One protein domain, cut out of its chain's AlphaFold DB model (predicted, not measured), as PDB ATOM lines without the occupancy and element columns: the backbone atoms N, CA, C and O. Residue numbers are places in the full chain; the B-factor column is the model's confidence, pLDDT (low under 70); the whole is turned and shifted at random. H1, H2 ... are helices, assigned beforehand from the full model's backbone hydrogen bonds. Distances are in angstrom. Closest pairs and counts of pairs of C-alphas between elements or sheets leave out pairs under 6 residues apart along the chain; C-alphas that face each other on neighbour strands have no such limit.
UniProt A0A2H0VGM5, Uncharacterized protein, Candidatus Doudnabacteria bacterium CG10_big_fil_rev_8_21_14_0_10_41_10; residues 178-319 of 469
ATOM      1  N   LEU A 178      44.180   8.268  34.779       62.16
ATOM      2  CA  LEU A 178      45.606   7.961  34.916       62.16
ATOM      3  C   LEU A 178      46.441   9.205  35.221       62.16
ATOM      4  O   LEU A 178      47.147   9.222  36.228       62.16
ATOM      5  N   SER A 179      46.261  10.291  34.469       67.50
ATOM      6  CA  SER A 179      46.951  11.565  34.725       67.50
ATOM      7  C   SER A 179      46.752  12.097  36.159       67.50
ATOM      8  O   SER A 179      47.678  12.661  36.735       67.50
ATOM      9  N   LEU A 180      45.588  11.872  36.785       68.25
ATOM     10  CA  LEU A 180      45.303  12.264  38.176       68.25
ATOM     11  C   LEU A 180      46.131  11.489  39.220       68.25
ATOM     12  O   LEU A 180      46.372  12.013  40.306       68.25
ATOM     13  N   PHE A 181      46.576  10.268  38.908       66.62
ATOM     14  CA  PHE A 181      47.274   9.376  39.848       66.62
ATOM     15  C   PHE A 181      48.713   9.027  39.435       66.62
ATOM     16  O   PHE A 181      49.436   8.417  40.218       66.62
ATOM     17  N   MET A 182      49.165   9.470  38.258       67.06
ATOM     18  CA  MET A 182      50.558   9.376  37.792       67.06
ATOM     19  C   MET A 182      51.366  10.663  38.057       67.06
ATOM     20  O   MET A 182      52.329  10.966  37.371       67.06
ATOM     21  N   GLY A 183      50.988  11.437  39.081       73.62
ATOM     22  CA  GLY A 183      51.817  12.526  39.619       73.62
ATOM     23  C   GLY A 183      51.657  13.906  38.967       73.62
ATOM     24  O   GLY A 183      52.136  14.884  39.538       73.62
ATOM     25  N   LEU A 184      50.915  14.060  37.862       80.25
ATOM     26  CA  LEU A 184      50.681  15.381  37.248       80.25
ATOM     27  C   LEU A 184      50.105  16.434  38.231       80.25
ATOM     28  O   LEU A 184      50.606  17.559  38.232       80.25
ATOM     29  N   PRO A 185      49.132  16.135  39.124       83.44
ATOM     30  CA  PRO A 185      48.686  17.097  40.138       83.44
ATOM     31  C   PRO A 185      49.787  17.502  41.123       83.44
ATOM     32  O   PRO A 185      49.793  18.635  41.603       83.44
ATOM     33  N   GLN A 186      50.714  16.587  41.414       86.06
ATOM     34  CA  GLN A 186      51.842  16.821  42.308       86.06
ATOM     35  C   GLN A 186      52.874  17.743  41.653       86.06
ATOM     36  O   GLN A 186      53.290  18.698  42.308       86.06
ATOM     37  N   GLU A 187      53.204  17.537  40.370       87.56
ATOM     38  CA  GLU A 187      54.056  18.453  39.593       87.56
ATOM     39  C   GLU A 187      53.405  19.843  39.475       87.56
ATOM     40  O   GLU A 187      54.034  20.848  39.802       87.56
ATOM     41  N   ILE A 188      52.118  19.907  39.104       88.62
ATOM     42  CA  ILE A 188      51.327  21.149  39.014       88.62
ATOM     43  C   ILE A 188      51.374  21.933  40.334       88.62
ATOM     44  O   ILE A 188      51.683  23.127  40.343       88.62
ATOM     45  N   ALA A 189      51.094  21.280  41.462       88.62
ATOM     46  CA  ALA A 189      51.105  21.938  42.761       88.62
ATOM     47  C   ALA A 189      52.523  22.353  43.189       88.62
ATOM     48  O   ALA A 189      52.699  23.479  43.653       88.62
ATOM     49  N   GLN A 190      53.530  21.486  43.009       90.25
ATOM     50  CA  GLN A 190      54.928  21.767  43.368       90.25
ATOM     51  C   GLN A 190      55.465  22.976  42.601       90.25
ATOM     52  O   GLN A 190      56.164  23.816  43.164       90.25
ATOM     53  N   ARG A 191      55.102  23.063  41.319       88.81
ATOM     54  CA  ARG A 191      55.488  24.122  40.394       88.81
ATOM     55  C   ARG A 191      54.857  25.470  40.737       88.81
ATOM     56  O   ARG A 191      55.554  26.479  40.748       88.81
ATOM     57  N   PHE A 192      53.540  25.503  40.940       90.25
ATOM     58  CA  PHE A 192      52.793  26.764  40.979       90.25
ATOM     59  C   PHE A 192      52.467  27.249  42.403       90.25
ATOM     60  O   PHE A 192      52.427  28.460  42.623       90.25
ATOM     61  N   HIS A 193      52.266  26.353  43.379       89.31
ATOM     62  CA  HIS A 193      51.965  26.706  44.778       89.31
ATOM     63  C   HIS A 193      52.631  25.726  45.781       89.31
ATOM     64  O   HIS A 193      51.948  24.855  46.334       89.31
ATOM     65  N   PRO A 194      53.941  25.879  46.068       88.88
ATOM     66  CA  PRO A 194      54.714  24.963  46.921       88.88
ATOM     67  C   PRO A 194      54.115  24.670  48.308       88.88
ATOM     68  O   PRO A 194      54.210  23.539  48.785       88.88
ATOM     69  N   ASP A 195      53.440  25.634  48.942       84.94
ATOM     70  CA  ASP A 195      52.789  25.439  50.251       84.94
ATOM     71  C   ASP A 195      51.596  24.475  50.154       84.94
ATOM     72  O   ASP A 195      51.391  23.605  51.001       84.94
ATOM     73  N   THR A 196      50.837  24.581  49.056       86.38
ATOM     74  CA  THR A 196      49.729  23.672  48.731       86.38
ATOM     75  C   THR A 196      50.252  22.275  48.417       86.38
ATOM     76  O   THR A 196      49.657  21.289  48.850       86.38
ATOM     77  N   HIS A 197      51.395  22.179  47.729       88.31
ATOM     78  CA  HIS A 197      52.067  20.904  47.512       88.31
ATOM     79  C   HIS A 197      52.544  20.270  48.820       88.31
ATOM     80  O   HIS A 197      52.252  19.101  49.049       88.31
ATOM     81  N   THR A 198      53.208  21.034  49.688       87.56
ATOM     82  CA  THR A 198      53.712  20.562  50.987       87.56
ATOM     83  C   THR A 198      52.580  20.030  51.866       87.56
ATOM     84  O   THR A 198      52.713  18.961  52.465       87.56
ATOM     85  N   PHE A 199      51.439  20.729  51.896       85.81
ATOM     86  CA  PHE A 199      50.237  20.245  52.575       85.81
ATOM     87  C   PHE A 199      49.755  18.913  51.986       85.81
ATOM     88  O   PHE A 199      49.634  17.937  52.720       85.81
ATOM     89  N   LEU A 200      49.513  18.848  50.672       83.88
ATOM     90  CA  LEU A 200      49.014  17.640  50.000       83.88
ATOM     91  C   LEU A 200      49.968  16.445  50.142       83.88
ATOM     92  O   LEU A 200      49.508  15.328  50.353       83.88
ATOM     93  N   ASP A 201      51.276  16.679  50.091       85.81
ATOM     94  CA  ASP A 201      52.308  15.660  50.292       85.81
ATOM     95  C   ASP A 201      52.347  15.163  51.745       85.81
ATOM     96  O   ASP A 201      52.423  13.960  51.980       85.81
ATOM     97  N   THR A 202      52.190  16.052  52.732       84.38
ATOM     98  CA  THR A 202      52.045  15.648  54.143       84.38
ATOM     99  C   THR A 202      50.767  14.835  54.355       84.38
ATOM    100  O   THR A 202      50.818  13.769  54.966       84.38
ATOM    101  N   ARG A 203      49.634  15.258  53.775       82.88
ATOM    102  CA  ARG A 203      48.375  14.492  53.803       82.88
ATOM    103  C   ARG A 203      48.520  13.120  53.130       82.88
ATOM    104  O   ARG A 203      48.040  12.134  53.679       82.88
ATOM    105  N   ALA A 204      49.196  13.038  51.983       80.31
ATOM    106  CA  ALA A 204      49.473  11.780  51.291       80.31
ATOM    107  C   ALA A 204      50.375  10.865  52.135       80.31
ATOM    108  O   ALA A 204      50.074   9.682  52.282       80.31
ATOM    109  N   LYS A 205      51.417  11.417  52.768       81.19
ATOM    110  CA  LYS A 205      52.298  10.698  53.699       81.19
ATOM    111  C   LYS A 205      51.538  10.162  54.909       81.19
ATOM    112  O   LYS A 205      51.665   8.981  55.199       81.19
ATOM    113  N   GLU A 206      50.663  10.947  55.537       76.62
ATOM    114  CA  GLU A 206      49.758  10.464  56.596       76.62
ATOM    115  C   GLU A 206      48.797   9.350  56.127       76.62
ATOM    116  O   GLU A 206      48.353   8.528  56.930       76.62
ATOM    117  N   ILE A 207      48.460   9.287  54.835       71.31
ATOM    118  CA  ILE A 207      47.648   8.202  54.260       71.31
ATOM    119  C   ILE A 207      48.473   6.914  54.074       71.31
ATOM    120  O   ILE A 207      47.884   5.840  54.145       71.31
ATOM    121  N   ILE A 208      49.800   6.981  53.913       68.69
ATOM    122  CA  ILE A 208      50.677   5.803  53.716       68.69
ATOM    123  C   ILE A 208      51.576   5.450  54.921       68.69
ATOM    124  O   ILE A 208      52.272   4.443  54.873       68.69
ATOM    125  N   ALA A 209      51.557   6.237  56.004       59.00
ATOM    126  CA  ALA A 209      52.525   6.210  57.118       59.00
ATOM    127  C   ALA A 209      52.604   4.923  57.980       59.00
ATOM    128  O   ALA A 209      53.272   4.932  59.012       59.00
ATOM    129  N   GLU A 210      51.924   3.840  57.606       53.41
ATOM    130  CA  GLU A 210      51.784   2.627  58.426       53.41
ATOM    131  C   GLU A 210      52.560   1.405  57.904       53.41
ATOM    132  O   GLU A 210      52.763   0.476  58.683       53.41
ATOM    133  N   GLU A 211      53.032   1.379  56.647       53.84
ATOM    134  CA  GLU A 211      53.631   0.164  56.059       53.84
ATOM    135  C   GLU A 211      54.931   0.391  55.269       53.84
ATOM    136  O   GLU A 211      55.121   1.395  54.582       53.84
ATOM    137  N   ASN A 212      55.823  -0.605  55.335       54.16
ATOM    138  CA  ASN A 212      57.015  -0.694  54.493       54.16
ATOM    139  C   ASN A 212      56.626  -1.270  53.122       54.16
ATOM    140  O   ASN A 212      56.475  -2.485  52.992       54.16
ATOM    141  N   ALA A 213      56.487  -0.418  52.104       58.28
ATOM    142  CA  ALA A 213      56.359  -0.867  50.714       58.28
ATOM    143  C   ALA A 213      57.576  -1.718  50.293       58.28
ATOM    144  O   ALA A 213      58.695  -1.479  50.756       58.28
ATOM    145  N   ALA A 214      57.366  -2.708  49.419       55.59
ATOM    146  CA  ALA A 214      58.405  -3.684  49.079       55.59
ATOM    147  C   ALA A 214      59.536  -3.080  48.224       55.59
ATOM    148  O   ALA A 214      60.688  -3.508  48.336       55.59
ATOM    149  N   ASP A 215      59.223  -2.067  47.409       65.94
ATOM    150  CA  ASP A 215      60.207  -1.225  46.733       65.94
ATOM    151  C   ASP A 215      59.780   0.257  46.659       65.94
ATOM    152  O   ASP A 215      58.647   0.640  46.964       65.94
ATOM    153  N   ALA A 216      60.727   1.118  46.275       67.25
ATOM    154  CA  ALA A 216      60.541   2.568  46.245       67.25
ATOM    155  C   ALA A 216      59.667   3.076  45.077       67.25
ATOM    156  O   ALA A 216      59.109   4.168  45.176       67.25
ATOM    157  N   ALA A 217      59.533   2.319  43.984       65.88
ATOM    158  CA  ALA A 217      58.678   2.692  42.857       65.88
ATOM    159  C   ALA A 217      57.204   2.388  43.168       65.88
ATOM    160  O   ALA A 217      56.323   3.195  42.860       65.88
ATOM    161  N   GLU A 218      56.933   1.271  43.848       67.69
ATOM    162  CA  GLU A 218      55.623   0.988  44.435       67.69
ATOM    163  C   GLU A 218      55.236   2.063  45.467       67.69
ATOM    164  O   GLU A 218      54.148   2.637  45.372       67.69
ATOM    165  N   ALA A 219      56.153   2.424  46.375       71.31
ATOM    166  CA  ALA A 219      55.940   3.496  47.351       71.31
ATOM    167  C   ALA A 219      55.558   4.836  46.690       71.31
ATOM    168  O   ALA A 219      54.556   5.449  47.070       71.31
ATOM    169  N   GLN A 220      56.310   5.268  45.670       73.69
ATOM    170  CA  GLN A 220      56.049   6.527  44.964       73.69
ATOM    171  C   GLN A 220      54.684   6.522  44.267       73.69
ATOM    172  O   GLN A 220      53.961   7.516  44.313       73.69
ATOM    173  N   ARG A 221      54.281   5.400  43.659       71.06
ATOM    174  CA  ARG A 221      52.971   5.284  43.001       71.06
ATOM    175  C   ARG A 221      51.828   5.351  44.009       71.06
ATOM    176  O   ARG A 221      50.868   6.084  43.785       71.06
ATOM    177  N   LEU A 222      51.947   4.663  45.143       72.31
ATOM    178  CA  LEU A 222      50.956   4.719  46.223       72.31
ATOM    179  C   LEU A 222      50.839   6.136  46.817       72.31
ATOM    180  O   LEU A 222      49.725   6.602  47.069       72.31
ATOM    181  N   GLN A 223      51.957   6.859  46.945       77.56
ATOM    182  CA  GLN A 223      51.979   8.278  47.318       77.56
ATOM    183  C   GLN A 223      51.269   9.156  46.271       77.56
ATOM    184  O   GLN A 223      50.394   9.935  46.646       77.56
ATOM    185  N   ASN A 224      51.557   8.989  44.972       77.19
ATOM    186  CA  ASN A 224      50.898   9.730  43.884       77.19
ATOM    187  C   ASN A 224      49.371   9.496  43.865       77.19
ATOM    188  O   ASN A 224      48.593  10.430  43.654       77.19
ATOM    189  N   ILE A 225      48.928   8.260  44.125       74.44
ATOM    190  CA  ILE A 225      47.507   7.893  44.200       74.44
ATOM    191  C   ILE A 225      46.826   8.578  45.398       74.44
ATOM    192  O   ILE A 225      45.772   9.201  45.234       74.44
ATOM    193  N   ALA A 226      47.432   8.512  46.589       76.06
ATOM    194  CA  ALA A 226      46.924   9.181  47.790       76.06
ATOM    195  C   ALA A 226      46.871  10.713  47.620       76.06
ATOM    196  O   ALA A 226      45.895  11.354  48.019       76.06
ATOM    197  N   TYR A 227      47.882  11.287  46.963       83.88
ATOM    198  CA  TYR A 227      47.959  12.707  46.621       83.88
ATOM    199  C   TYR A 227      46.815  13.137  45.694       83.88
ATOM    200  O   TYR A 227      46.112  14.107  45.984       83.88
ATOM    201  N   GLY A 228      46.587  12.403  44.597       79.50
ATOM    202  CA  GLY A 228      45.508  12.686  43.645       79.50
ATOM    203  C   GLY A 228      44.116  12.601  44.283       79.50
ATOM    204  O   GLY A 228      43.259  13.448  44.019       79.50
ATOM    205  N   ALA A 229      43.905  11.628  45.178       77.19
ATOM    206  CA  ALA A 229      42.661  11.482  45.931       77.19
ATOM    207  C   ALA A 229      42.411  12.679  46.868       77.19
ATOM    208  O   ALA A 229      41.319  13.257  46.856       77.19
ATOM    209  N   GLU A 230      43.423  13.102  47.634       80.56
ATOM    210  CA  GLU A 230      43.310  14.253  48.540       80.56
ATOM    211  C   GLU A 230      43.125  15.570  47.769       80.56
ATOM    212  O   GLU A 230      42.267  16.379  48.127       80.56
ATOM    213  N   PHE A 231      43.848  15.766  46.662       83.56
ATOM    214  CA  PHE A 231      43.710  16.939  45.791       83.56
ATOM    215  C   PHE A 231      42.284  17.088  45.240       83.56
ATOM    216  O   PHE A 231      41.677  18.160  45.359       83.56
ATOM    217  N   PHE A 232      41.700  16.002  44.721       78.75
ATOM    218  CA  PHE A 232      40.306  15.978  44.266       78.75
ATOM    219  C   PHE A 232      39.320  16.277  45.409       78.75
ATOM    220  O   PHE A 232      38.368  17.048  45.239       78.75
ATOM    221  N   ARG A 233      39.568  15.729  46.605       78.06
ATOM    222  CA  ARG A 233      38.728  15.950  47.792       78.06
ATOM    223  C   ARG A 233      38.776  17.406  48.277       78.06
ATOM    224  O   ARG A 233      37.722  17.967  48.587       78.06
ATOM    225  N   LEU A 234      39.949  18.051  48.282       79.25
ATOM    226  CA  LEU A 234      40.090  19.481  48.605       79.25
ATOM    227  C   LEU A 234      39.391  20.379  47.575       79.25
ATOM    228  O   LEU A 234      38.693  21.321  47.952       79.25
ATOM    229  N   ALA A 235      39.517  20.081  46.281       80.31
ATOM    230  CA  ALA A 235      38.837  20.841  45.234       80.31
ATOM    231  C   ALA A 235      37.304  20.817  45.400       80.31
ATOM    232  O   ALA A 235      36.646  21.858  45.299       80.31
ATOM    233  N   ARG A 236      36.730  19.658  45.754       77.50
ATOM    234  CA  ARG A 236      35.296  19.528  46.078       77.50
ATOM    235  C   ARG A 236      34.917  20.267  47.369       77.50
ATOM    236  O   ARG A 236      33.897  20.954  47.388       77.50
ATOM    237  N   LEU A 237      35.752  20.220  48.412       77.31
ATOM    238  CA  LEU A 237      35.590  21.005  49.653       77.31
ATOM    239  C   LEU A 237      35.513  22.525  49.401       77.31
ATOM    240  O   LEU A 237      34.710  23.222  50.036       77.31
ATOM    241  N   PHE A 238      36.317  23.028  48.462       78.56
ATOM    242  CA  PHE A 238      36.351  24.438  48.059       78.56
ATOM    243  C   PHE A 238      35.318  24.825  46.988       78.56
ATOM    244  O   PHE A 238      35.220  26.004  46.642       78.56
ATOM    245  N   GLY A 239      34.508  23.879  46.507       71.88
ATOM    246  CA  GLY A 239      33.432  24.150  45.556       71.88
ATOM    247  C   GLY A 239      33.906  24.392  44.123       71.88
ATOM    248  O   GLY A 239      33.315  25.217  43.427       71.88
ATOM    249  N   SER A 240      34.953  23.691  43.671       72.00
ATOM    250  CA  SER A 240      35.189  23.524  42.232       72.00
ATOM    251  C   SER A 240      33.932  22.955  41.559       72.00
ATOM    252  O   SER A 240      33.294  22.045  42.093       72.00
ATOM    253  N   ALA A 241      33.568  23.515  40.402       56.22
ATOM    254  CA  ALA A 241      32.383  23.125  39.635       56.22
ATOM    255  C   ALA A 241      32.454  21.640  39.192       56.22
ATOM    256  O   ALA A 241      33.543  21.060  39.181       56.22
ATOM    257  N   PRO A 242      31.306  20.990  38.923       52.41
ATOM    258  CA  PRO A 242      31.157  19.561  39.174       52.41
ATOM    259  C   PRO A 242      31.973  18.680  38.228       52.41
ATOM    260  O   PRO A 242      32.025  18.923  37.028       52.41
ATOM    261  N   MET A 243      32.492  17.590  38.793       54.12
ATOM    262  CA  MET A 243      32.639  16.319  38.090       54.12
ATOM    263  C   MET A 243      31.689  15.307  38.717       54.12
ATOM    264  O   MET A 243      31.482  15.326  39.939       54.12
ATOM    265  N   ASN A 244      31.144  14.409  37.900       53.09
ATOM    266  CA  ASN A 244      30.501  13.202  38.413       53.09
ATOM    267  C   ASN A 244      31.550  12.088  38.660       53.09
ATOM    268  O   ASN A 244      32.743  12.249  38.390       53.09
ATOM    269  N   THR A 245      31.135  10.955  39.226       51.16
ATOM    270  CA  THR A 245      32.046   9.833  39.533       51.16
ATOM    271  C   THR A 245      32.408   8.968  38.321       51.16
ATOM    272  O   THR A 245      33.355   8.184  38.395       51.16
ATOM    273  N   GLU A 246      31.693   9.130  37.209       50.50
ATOM    274  CA  GLU A 246      31.903   8.429  35.939       50.50
ATOM    275  C   GLU A 246      33.054   9.083  35.158       50.50
ATOM    276  O   GLU A 246      33.950   8.390  34.681       50.50
ATOM    277  N   GLU A 247      33.109  10.421  35.132       50.66
ATOM    278  CA  GLU A 247      34.177  11.218  34.506       50.66
ATOM    279  C   GLU A 247      35.576  10.943  35.078       50.66
ATOM    280  O   GLU A 247      36.576  11.095  34.378       50.66
ATOM    281  N   MET A 248      35.645  10.534  36.346       53.59
ATOM    282  CA  MET A 248      36.875  10.125  37.033       53.59
ATOM    283  C   MET A 248      37.303   8.686  36.700       53.59
ATOM    284  O   MET A 248      38.413   8.283  37.044       53.59
ATOM    285  N   ASN A 249      36.411   7.892  36.096       57.03
ATOM    286  CA  ASN A 249      36.539   6.451  35.869       57.03
ATOM    287  C   ASN A 249      37.129   5.691  37.079       57.03
ATOM    288  O   ASN A 249      38.050   4.879  36.962       57.03
ATOM    289  N   LEU A 250      36.583   5.962  38.272       58.06
ATOM    290  CA  LEU A 250      36.988   5.305  39.520       58.06
ATOM    291  C   LEU A 250      36.939   3.761  39.461       58.06
ATOM    292  O   LEU A 250      37.825   3.143  40.056       58.06
ATOM    293  N   PRO A 251      36.004   3.102  38.737       56.81
ATOM    294  CA  PRO A 251      36.056   1.654  38.537       56.81
ATOM    295  C   PRO A 251      37.337   1.178  37.837       56.81
ATOM    296  O   PRO A 251      37.920   0.182  38.264       56.81
ATOM    297  N   TYR A 252      37.823   1.894  36.817       57.16
ATOM    298  CA  TYR A 252      39.097   1.580  36.162       57.16
ATOM    299  C   TYR A 252      40.296   1.809  37.090       57.16
ATOM    300  O   TYR A 252      41.151   0.936  37.194       57.16
ATOM    301  N   VAL A 253      40.329   2.924  37.830       58.88
ATOM    302  CA  VAL A 253      41.393   3.215  38.816       58.88
ATOM    303  C   VAL A 253      41.468   2.106  39.867       58.88
ATOM    304  O   VAL A 253      42.538   1.565  40.134       58.88
ATOM    305  N   LYS A 254      40.312   1.704  40.410       62.94
ATOM    306  CA  LYS A 254      40.193   0.580  41.345       62.94
ATOM    307  C   LYS A 254      40.638  -0.743  40.711       62.94
ATOM    308  O   LYS A 254      41.268  -1.548  41.385       62.94
ATOM    309  N   THR A 255      40.351  -0.965  39.429       61.47
ATOM    310  CA  THR A 255      40.771  -2.174  38.700       61.47
ATOM    311  C   THR A 255      42.288  -2.209  38.506       61.47
ATOM    312  O   THR A 255      42.901  -3.234  38.788       61.47
ATOM    313  N   MET A 256      42.913  -1.092  38.122       60.72
ATOM    314  CA  MET A 256      44.372  -0.959  38.033       60.72
ATOM    315  C   MET A 256      45.040  -1.175  39.400       60.72
ATOM    316  O   MET A 256      46.022  -1.905  39.498       60.72
ATOM    317  N   LEU A 257      44.481  -0.603  40.468       61.38
ATOM    318  CA  LEU A 257      44.943  -0.822  41.842       61.38
ATOM    319  C   LEU A 257      44.878  -2.304  42.243       61.38
ATOM    320  O   LEU A 257      45.855  -2.845  42.755       61.38
ATOM    321  N   LEU A 258      43.775  -2.992  41.941       61.72
ATOM    322  CA  LEU A 258      43.633  -4.435  42.178       61.72
ATOM    323  C   LEU A 258      44.570  -5.287  41.293       61.72
ATOM    324  O   LEU A 258      44.997  -6.357  41.721       61.72
ATOM    325  N   GLN A 259      44.931  -4.817  40.095       58.19
ATOM    326  CA  GLN A 259      45.931  -5.457  39.230       58.19
ATOM    327  C   GLN A 259      47.360  -5.287  39.763       58.19
ATOM    328  O   GLN A 259      48.118  -6.258  39.752       58.19
ATOM    329  N   LEU A 260      47.717  -4.104  40.279       53.38
ATOM    330  CA  LEU A 260      48.984  -3.874  40.989       53.38
ATOM    331  C   LEU A 260      49.098  -4.800  42.212       53.38
ATOM    332  O   LEU A 260      50.140  -5.420  42.405       53.38
ATOM    333  N   ASN A 261      47.990  -4.995  42.937       55.12
ATOM    334  CA  ASN A 261      47.873  -5.912  44.080       55.12
ATOM    335  C   ASN A 261      48.117  -7.400  43.726       55.12
ATOM    336  O   ASN A 261      48.310  -8.222  44.617       55.12
ATOM    337  N   LYS A 262      48.059  -7.784  42.437       58.19
ATOM    338  CA  LYS A 262      48.292  -9.152  41.906       58.19
ATOM    339  C   LYS A 262      47.520 -10.302  42.588       58.19
ATOM    340  O   LYS A 262      47.860 -11.467  42.388       58.19
ATOM    341  N   GLY A 263      46.461 -10.004  43.341       52.66
ATOM    342  CA  GLY A 263      45.704 -10.990  44.121       52.66
ATOM    343  C   GLY A 263      46.287 -11.311  45.504       52.66
ATOM    344  O   GLY A 263      45.852 -12.278  46.124       52.66
ATOM    345  N   GLN A 264      47.246 -10.522  45.989       55.12
ATOM    346  CA  GLN A 264      47.543 -10.398  47.418       55.12
ATOM    347  C   GLN A 264      46.680  -9.269  48.016       55.12
ATOM    348  O   GLN A 264      46.074  -8.489  47.281       55.12
ATOM    349  N   GLU A 265      46.593  -9.191  49.344       61.22
ATOM    350  CA  GLU A 265      45.909  -8.100  50.051       61.22
ATOM    351  C   GLU A 265      46.952  -7.089  50.553       61.22
ATOM    352  O   GLU A 265      47.543  -7.294  51.608       61.22
ATOM    353  N   SER A 266      47.213  -6.014  49.797       63.97
ATOM    354  CA  SER A 266      47.957  -4.838  50.279       63.97
ATOM    355  C   SER A 266      47.029  -3.871  51.036       63.97
ATOM    356  O   SER A 266      46.150  -3.257  50.412       63.97
ATOM    357  N   PRO A 267      47.233  -3.652  52.350       63.75
ATOM    358  CA  PRO A 267      46.455  -2.687  53.124       63.75
ATOM    359  C   PRO A 267      46.630  -1.242  52.644       63.75
ATOM    360  O   PRO A 267      45.681  -0.460  52.766       63.75
ATOM    361  N   VAL A 268      47.779  -0.885  52.048       59.66
ATOM    362  CA  VAL A 268      47.983   0.429  51.404       59.66
ATOM    363  C   VAL A 268      47.100   0.593  50.168       59.66
ATOM    364  O   VAL A 268      46.456   1.632  50.024       59.66
ATOM    365  N   ILE A 269      47.007  -0.423  49.301       64.56
ATOM    366  CA  ILE A 269      46.113  -0.380  48.130       64.56
ATOM    367  C   ILE A 269      44.653  -0.282  48.579       64.56
ATOM    368  O   ILE A 269      43.907   0.549  48.059       64.56
ATOM    369  N   ASP A 270      44.249  -1.033  49.601       70.06
ATOM    370  CA  ASP A 270      42.904  -0.915  50.163       70.06
ATOM    371  C   ASP A 270      42.655   0.444  50.834       70.06
ATOM    372  O   ASP A 270      41.546   0.976  50.751       70.06
ATOM    373  N   ARG A 271      43.660   1.053  51.478       69.06
ATOM    374  CA  ARG A 271      43.561   2.406  52.055       69.06
ATOM    375  C   ARG A 271      43.450   3.469  50.964       69.06
ATOM    376  O   ARG A 271      42.599   4.347  51.083       69.06
ATOM    377  N   ALA A 272      44.199   3.336  49.872       66.88
ATOM    378  CA  ALA A 272      44.059   4.171  48.683       66.88
ATOM    379  C   ALA A 272      42.666   4.022  48.043       66.88
ATOM    380  O   ALA A 272      42.014   5.023  47.756       66.88
ATOM    381  N   ILE A 273      42.146   2.795  47.901       70.88
ATOM    382  CA  ILE A 273      40.776   2.542  47.423       70.88
ATOM    383  C   ILE A 273      39.737   3.157  48.378       70.88
ATOM    384  O   ILE A 273      38.764   3.753  47.911       70.88
ATOM    385  N   ARG A 274      39.924   3.066  49.704       74.12
ATOM    386  CA  ARG A 274      39.044   3.711  50.698       74.12
ATOM    387  C   ARG A 274      39.041   5.234  50.560       74.12
ATOM    388  O   ARG A 274      37.956   5.809  50.490       74.12
ATOM    389  N   GLU A 275      40.201   5.880  50.464       71.38
ATOM    390  CA  GLU A 275      40.270   7.339  50.302       71.38
ATOM    391  C   GLU A 275      39.790   7.804  48.916       71.38
ATOM    392  O   GLU A 275      39.152   8.848  48.832       71.38
ATOM    393  N   LEU A 276      39.952   7.016  47.845       69.38
ATOM    394  CA  LEU A 276      39.318   7.282  46.541       69.38
ATOM    395  C   LEU A 276      37.784   7.238  46.620       69.38
ATOM    396  O   LEU A 276      37.107   8.141  46.122       69.38
ATOM    397  N   ASN A 277      37.221   6.223  47.286       73.19
ATOM    398  CA  ASN A 277      35.776   6.132  47.514       73.19
ATOM    399  C   ASN A 277      35.287   7.317  48.366       73.19
ATOM    400  O   ASN A 277      34.312   7.975  48.004       73.19
ATOM    401  N   ARG A 278      35.998   7.661  49.446       72.38
ATOM    402  CA  ARG A 278      35.681   8.819  50.294       72.38
ATOM    403  C   ARG A 278      35.789  10.144  49.536       72.38
ATOM    404  O   ARG A 278      34.930  11.007  49.682       72.38
ATOM    405  N   ALA A 279      36.802  10.302  48.688       68.56
ATOM    406  CA  ALA A 279      36.973  11.474  47.836       68.56
ATOM    407  C   ALA A 279      35.842  11.620  46.801       68.56
ATOM    408  O   ALA A 279      35.636  12.724  46.295       68.56
ATOM    409  N   SER A 280      35.071  10.555  46.543       66.56
ATOM    410  CA  SER A 280      33.845  10.561  45.732       66.56
ATOM    411  C   SER A 280      32.566  10.914  46.518       66.56
ATOM    412  O   SER A 280      31.665  11.549  45.963       66.56
ATOM    413  N   GLU A 281      32.487  10.599  47.818       72.06
ATOM    414  CA  GLU A 281      31.301  10.860  48.655       72.06
ATOM    415  C   GLU A 281      30.916  12.354  48.714       72.06
ATOM    416  O   GLU A 281      31.781  13.224  48.586       72.06
ATOM    417  N   PRO A 282      29.635  12.712  48.927       70.31
ATOM    418  CA  PRO A 282      29.240  14.096  49.185       70.31
ATOM    419  C   PRO A 282      29.932  14.668  50.436       70.31
ATOM    420  O   PRO A 282      29.734  14.176  51.546       70.31
ATOM    421  N   VAL A 283      30.716  15.736  50.251       66.81
ATOM    422  CA  VAL A 283      31.478  16.413  51.317       66.81
ATOM    423  C   VAL A 283      30.552  16.863  52.449       66.81
ATOM    424  O   VAL A 283      29.627  17.652  52.233       66.81
ATOM    425  N   ARG A 284      30.809  16.399  53.677       68.69
ATOM    426  CA  ARG A 284      29.886  16.603  54.802       68.69
ATOM    427  C   ARG A 284      30.155  17.948  55.514       68.69
ATOM    428  O   ARG A 284      31.316  18.335  55.671       68.69
ATOM    429  N   PRO A 285      29.132  18.677  56.018       64.75
ATOM    430  CA  PRO A 285      29.323  20.021  56.596       64.75
ATOM    431  C   PRO A 285      30.296  20.109  57.786       64.75
ATOM    432  O   PRO A 285      30.914  21.153  58.005       64.75
ATOM    433  N   HIS A 286      30.447  19.019  58.548       62.56
ATOM    434  CA  HIS A 286      31.399  18.925  59.659       62.56
ATOM    435  C   HIS A 286      32.845  18.709  59.185       62.56
ATOM    436  O   HIS A 286      33.762  19.280  59.773       62.56
ATOM    437  N   GLU A 287      33.065  17.965  58.094       62.97
ATOM    438  CA  GLU A 287      34.403  17.806  57.507       62.97
ATOM    439  C   GLU A 287      34.942  19.159  57.045       62.97
ATOM    440  O   GLU A 287      36.097  19.481  57.310       62.97
ATOM    441  N   LYS A 288      34.084  19.998  56.449       61.03
ATOM    442  CA  LYS A 288      34.449  21.357  56.028       61.03
ATOM    443  C   LYS A 288      35.005  22.205  57.180       61.03
ATOM    444  O   LYS A 288      36.025  22.860  57.001       61.03
ATOM    445  N   HIS A 289      34.403  22.124  58.370       56.53
ATOM    446  CA  HIS A 289      34.884  22.833  59.564       56.53
ATOM    447  C   HIS A 289      36.193  22.260  60.125       56.53
ATOM    448  O   HIS A 289      37.041  23.025  60.580       56.53
ATOM    449  N   GLY A 290      36.368  20.934  60.092       59.09
ATOM    450  CA  GLY A 290      37.626  20.294  60.489       59.09
ATOM    451  C   GLY A 290      38.779  20.708  59.576       59.09
ATOM    452  O   GLY A 290      39.816  21.162  60.054       59.09
ATOM    453  N   PHE A 291      38.560  20.642  58.260       61.84
ATOM    454  CA  PHE A 291      39.559  21.026  57.263       61.84
ATOM    455  C   PHE A 291      39.879  22.523  57.283       61.84
ATOM    456  O   PHE A 291      41.043  22.884  57.163       61.84
ATOM    457  N   GLN A 292      38.912  23.413  57.517       60.22
ATOM    458  CA  GLN A 292      39.196  24.855  57.596       60.22
ATOM    459  C   GLN A 292      40.228  25.239  58.672       60.22
ATOM    460  O   GLN A 292      40.886  26.259  58.500       60.22
ATOM    461  N   LYS A 293      40.413  24.436  59.731       59.28
ATOM    462  CA  LYS A 293      41.455  24.662  60.751       59.28
ATOM    463  C   LYS A 293      42.838  24.120  60.376       59.28
ATOM    464  O   LYS A 293      43.827  24.595  60.912       59.28
ATOM    465  N   SER A 294      42.925  23.123  59.495       58.50
ATOM    466  CA  SER A 294      44.208  22.609  58.991       58.50
ATOM    467  C   SER A 294      44.669  23.301  57.704       58.50
ATOM    468  O   SER A 294      45.829  23.176  57.328       58.50
ATOM    469  N   LEU A 295      43.782  24.050  57.042       63.28
ATOM    470  CA  LEU A 295      44.023  24.734  55.769       63.28
ATOM    471  C   LEU A 295      44.487  26.197  55.918       63.28
ATOM    472  O   LEU A 295      44.455  26.940  54.941       63.28
ATOM    473  N   GLU A 296      44.933  26.639  57.099       65.19
ATOM    474  CA  GLU A 296      45.389  28.028  57.313       65.19
ATOM    475  C   GLU A 296      46.592  28.414  56.421       65.19
ATOM    476  O   GLU A 296      46.754  29.584  56.078       65.19
ATOM    477  N   SER A 297      47.379  27.433  55.963       66.06
ATOM    478  CA  SER A 297      48.464  27.589  54.979       66.06
ATOM    479  C   SER A 297      48.042  27.406  53.510       66.06
ATOM    480  O   SER A 297      48.861  27.603  52.613       66.06
ATOM    481  N   VAL A 298      46.790  27.023  53.222       74.06
ATOM    482  CA  VAL A 298      46.339  26.620  51.877       74.06
ATOM    483  C   VAL A 298      45.129  27.435  51.425       74.06
ATOM    484  O   VAL A 298      43.977  27.167  51.767       74.06
ATOM    485  N   SER A 299      45.393  28.419  50.567       81.94
ATOM    486  CA  SER A 299      44.361  29.258  49.958       81.94
ATOM    487  C   SER A 299      43.368  28.446  49.111       81.94
ATOM    488  O   SER A 299      43.724  27.746  48.160       81.94
ATOM    489  N   ALA A 300      42.078  28.643  49.395       79.44
ATOM    490  CA  ALA A 300      40.974  28.101  48.605       79.44
ATOM    491  C   ALA A 300      40.946  28.618  47.152       79.44
ATOM    492  O   ALA A 300      40.284  28.027  46.302       79.44
ATOM    493  N   ALA A 301      41.608  29.740  46.840       82.06
ATOM    494  CA  ALA A 301      41.790  30.185  45.457       82.06
ATOM    495  C   ALA A 301      42.870  29.350  44.753       82.06
ATOM    496  O   ALA A 301      42.633  28.855  43.657       82.06
ATOM    497  N   ASN A 302      43.997  29.109  45.427       84.62
ATOM    498  CA  ASN A 302      45.143  28.370  44.899       84.62
ATOM    499  C   ASN A 302      44.734  26.956  44.463       84.62
ATOM    500  O   ASN A 302      44.919  26.592  43.305       84.62
ATOM    501  N   VAL A 303      44.081  26.186  45.344       82.19
ATOM    502  CA  VAL A 303      43.628  24.820  45.009       82.19
ATOM    503  C   VAL A 303      42.631  24.812  43.847       82.19
ATOM    504  O   VAL A 303      42.733  23.952  42.978       82.19
ATOM    505  N   ARG A 304      41.709  25.784  43.769       82.88
ATOM    506  CA  ARG A 304      40.780  25.895  42.630       82.88
ATOM    507  C   ARG A 304      41.502  26.228  41.324       82.88
ATOM    508  O   ARG A 304      41.181  25.619  40.310       82.88
ATOM    509  N   ASN A 305      42.498  27.114  41.342       85.56
ATOM    510  CA  ASN A 305      43.269  27.475  40.150       85.56
ATOM    511  C   ASN A 305      44.105  26.291  39.624       85.56
ATOM    512  O   ASN A 305      44.080  26.018  38.425       85.56
ATOM    513  N   LEU A 306      44.787  25.544  40.506       86.06
ATOM    514  CA  LEU A 306      45.506  24.313  40.129       86.06
ATOM    515  C   LEU A 306      44.550  23.262  39.554       86.06
ATOM    516  O   LEU A 306      44.865  22.596  38.569       86.06
ATOM    517  N   PHE A 307      43.376  23.118  40.170       83.94
ATOM    518  CA  PHE A 307      42.363  22.159  39.749       83.94
ATOM    519  C   PHE A 307      41.750  22.527  38.399       83.94
ATOM    520  O   PHE A 307      41.583  21.646  37.565       83.94
ATOM    521  N   ASP A 308      41.478  23.807  38.136       83.81
ATOM    522  CA  ASP A 308      41.040  24.273  36.817       83.81
ATOM    523  C   ASP A 308      42.134  24.112  35.751       83.81
ATOM    524  O   ASP A 308      41.809  23.769  34.617       83.81
ATOM    525  N   TYR A 309      43.415  24.284  36.092       87.00
ATOM    526  CA  TYR A 309      44.525  24.019  35.172       87.00
ATOM    527  C   TYR A 309      44.650  22.524  34.824       87.00
ATOM    528  O   TYR A 309      44.724  22.162  33.646       87.00
ATOM    529  N   TRP A 310      44.588  21.634  35.821       84.88
ATOM    530  CA  TRP A 310      44.512  20.184  35.589       84.88
ATOM    531  C   TRP A 310      43.246  19.805  34.799       84.88
ATOM    532  O   TRP A 310      43.327  19.024  33.856       84.88
ATOM    533  N   ARG A 311      42.088  20.403  35.113       77.69
ATOM    534  CA  ARG A 311      40.797  20.137  34.455       77.69
ATOM    535  C   ARG A 311      40.770  20.611  33.000       77.69
ATOM    536  O   ARG A 311      40.170  19.941  32.168       77.69
ATOM    537  N   LEU A 312      41.421  21.730  32.677       79.12
ATOM    538  CA  LEU A 312      41.568  22.221  31.302       79.12
ATOM    539  C   LEU A 312      42.469  21.309  30.471       79.12
ATOM    540  O   LEU A 312      42.087  20.963  29.355       79.12
ATOM    541  N   ASN A 313      43.607  20.873  31.025       74.06
ATOM    542  CA  ASN A 313      44.420  19.822  30.408       74.06
ATOM    543  C   ASN A 313      43.556  18.579  30.169       74.06
ATOM    544  O   ASN A 313      43.329  18.212  29.025       74.06
ATOM    545  N   ASN A 314      42.987  18.000  31.226       69.50
ATOM    546  CA  ASN A 314      42.106  16.831  31.193       69.50
ATOM    547  C   ASN A 314      40.993  16.936  30.128       69.50
ATOM    548  O   ASN A 314      40.794  15.986  29.372       69.50
ATOM    549  N   GLN A 315      40.305  18.076  30.012       70.25
ATOM    550  CA  GLN A 315      39.300  18.276  28.969       70.25
ATOM    551  C   GLN A 315      39.921  18.156  27.569       70.25
ATOM    552  O   GLN A 315      39.447  17.362  26.760       70.25
ATOM    553  N   ILE A 316      41.018  18.870  27.307       67.81
ATOM    554  CA  ILE A 316      41.752  18.802  26.034       67.81
ATOM    555  C   ILE A 316      42.226  17.368  25.745       67.81
ATOM    556  O   ILE A 316      42.039  16.898  24.624       67.81
ATOM    557  N   LEU A 317      42.732  16.647  26.757       62.97
ATOM    558  CA  LEU A 317      43.152  15.238  26.668       62.97
ATOM    559  C   LEU A 317      42.011  14.279  26.267       62.97
ATOM    560  O   LEU A 317      42.269  13.154  25.855       62.97
ATOM    561  N   ASN A 318      40.747  14.702  26.393       56.09
ATOM    562  CA  ASN A 318      39.566  13.893  26.070       56.09
ATOM    563  C   ASN A 318      38.774  14.409  24.863       56.09
ATOM    564  O   ASN A 318      37.918  13.679  24.370       56.09
ATOM    565  N   ASP A 319      39.025  15.630  24.397       55.50
ATOM    566  CA  ASP A 319      38.320  16.236  23.261       55.50
ATOM    567  C   ASP A 319      39.109  16.108  21.935       55.50
ATOM    568  O   ASP A 319      38.608  16.513  20.885       55.50
TER     569      ASP A 319
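AT A GLANCE: This is residues 178 to 319 of the 469 residues of an uncharacterized protein of Candidatus Doudnabacteria bacterium CG10_big_fil_rev_8_21_14_0_10_41_10 (UniProt A0A2H0VGM5). A long helix, H4, forms the core of a cluster of helices: H3 crosses it, H6 runs beside it the same way, and H1, H2 and H8 pack on it as well. H5 folds back along H6 as a helical hairpin, and H7 lies out near the last residue of H4, touching no helix. The printed part has 142 residues with eight named helices, in the order H1 to H8, and no named strand; its class is all helix. It is compact, with a radius of gyration of the C-alphas of 14.7 A and spans of 40 by 37 by 30 A.

IN THESE COORDINATES: The longest helix, H4, holds residues 216 to 237 and measures 31.2 A, from C-alpha 216 at (60.541, 2.568, 46.245) to C-alpha 237 at (35.590, 21.005, 49.653). Before it come H1, residues 178 to 181, H2, residues 184 to 192, and H3, residues 194 to 208, 20.7 A long. After it come H5, residues 250 to 260, H6, residues 267 to 280, 19.7 A long, and H7, residues 285 to 294. H8, residues 300 to 319, is 28.1 A long and ends with C-alpha 319 at (38.320, 16.236, 23.261).

HOW THE PARTS SIT: H4 is the hub, touching five helices. It touches H3 at a steep tilt of 64 degrees, opposite ways; their closest C-alphas, of Ala 204 and Tyr 227, are 5.0 A apart. It touches H6 at a shallow tilt of 19 degrees, the same way, with Arg 233 and Ala 279 closest at 4.8 A between C-alphas. With residues 221 to 229 alone it touches H1; the closest C-alphas, of Phe 181 and Ile 225, are 4.6 A apart. With residues 224 to 231 alone it touches H2, only just about perpendicular at 71 degrees; the closest C-alphas are those of Pro 185 and Gly 228, 6.5 A. With residues 231 to 235 alone it touches residues 303 to 307 of H8, closest at Ala 235 and Arg 304, 6.0 A between C-alphas. H5 and H6 form a helical hairpin at 7 degrees, the C-alphas of Leu 257 and Ile 269 closest at 6.4 A. H7 is close to H4 but not clearly touching, with the C-alphas of Leu 237 and Lys 288 6.5 A apart. In H2, H3, H4, H5 and H6 every O i to N i+4 pair is within hydrogen-bond range; H7 has 3 of 6 and H8 15 of 16, and H1 is too short for such a pair.

THE WHOLE: The C-alphas of Gly 263 and Ala 301, the two farthest apart, are 41.4 A from each other. The printed part has no cut. The link from H4 to H5, residues 238 to 249, is long. The mean pLDDT of the printed part is 70.5, and 70 residues are under 70, among them residues 208 to 218, 241 to 269 and 283 to 297.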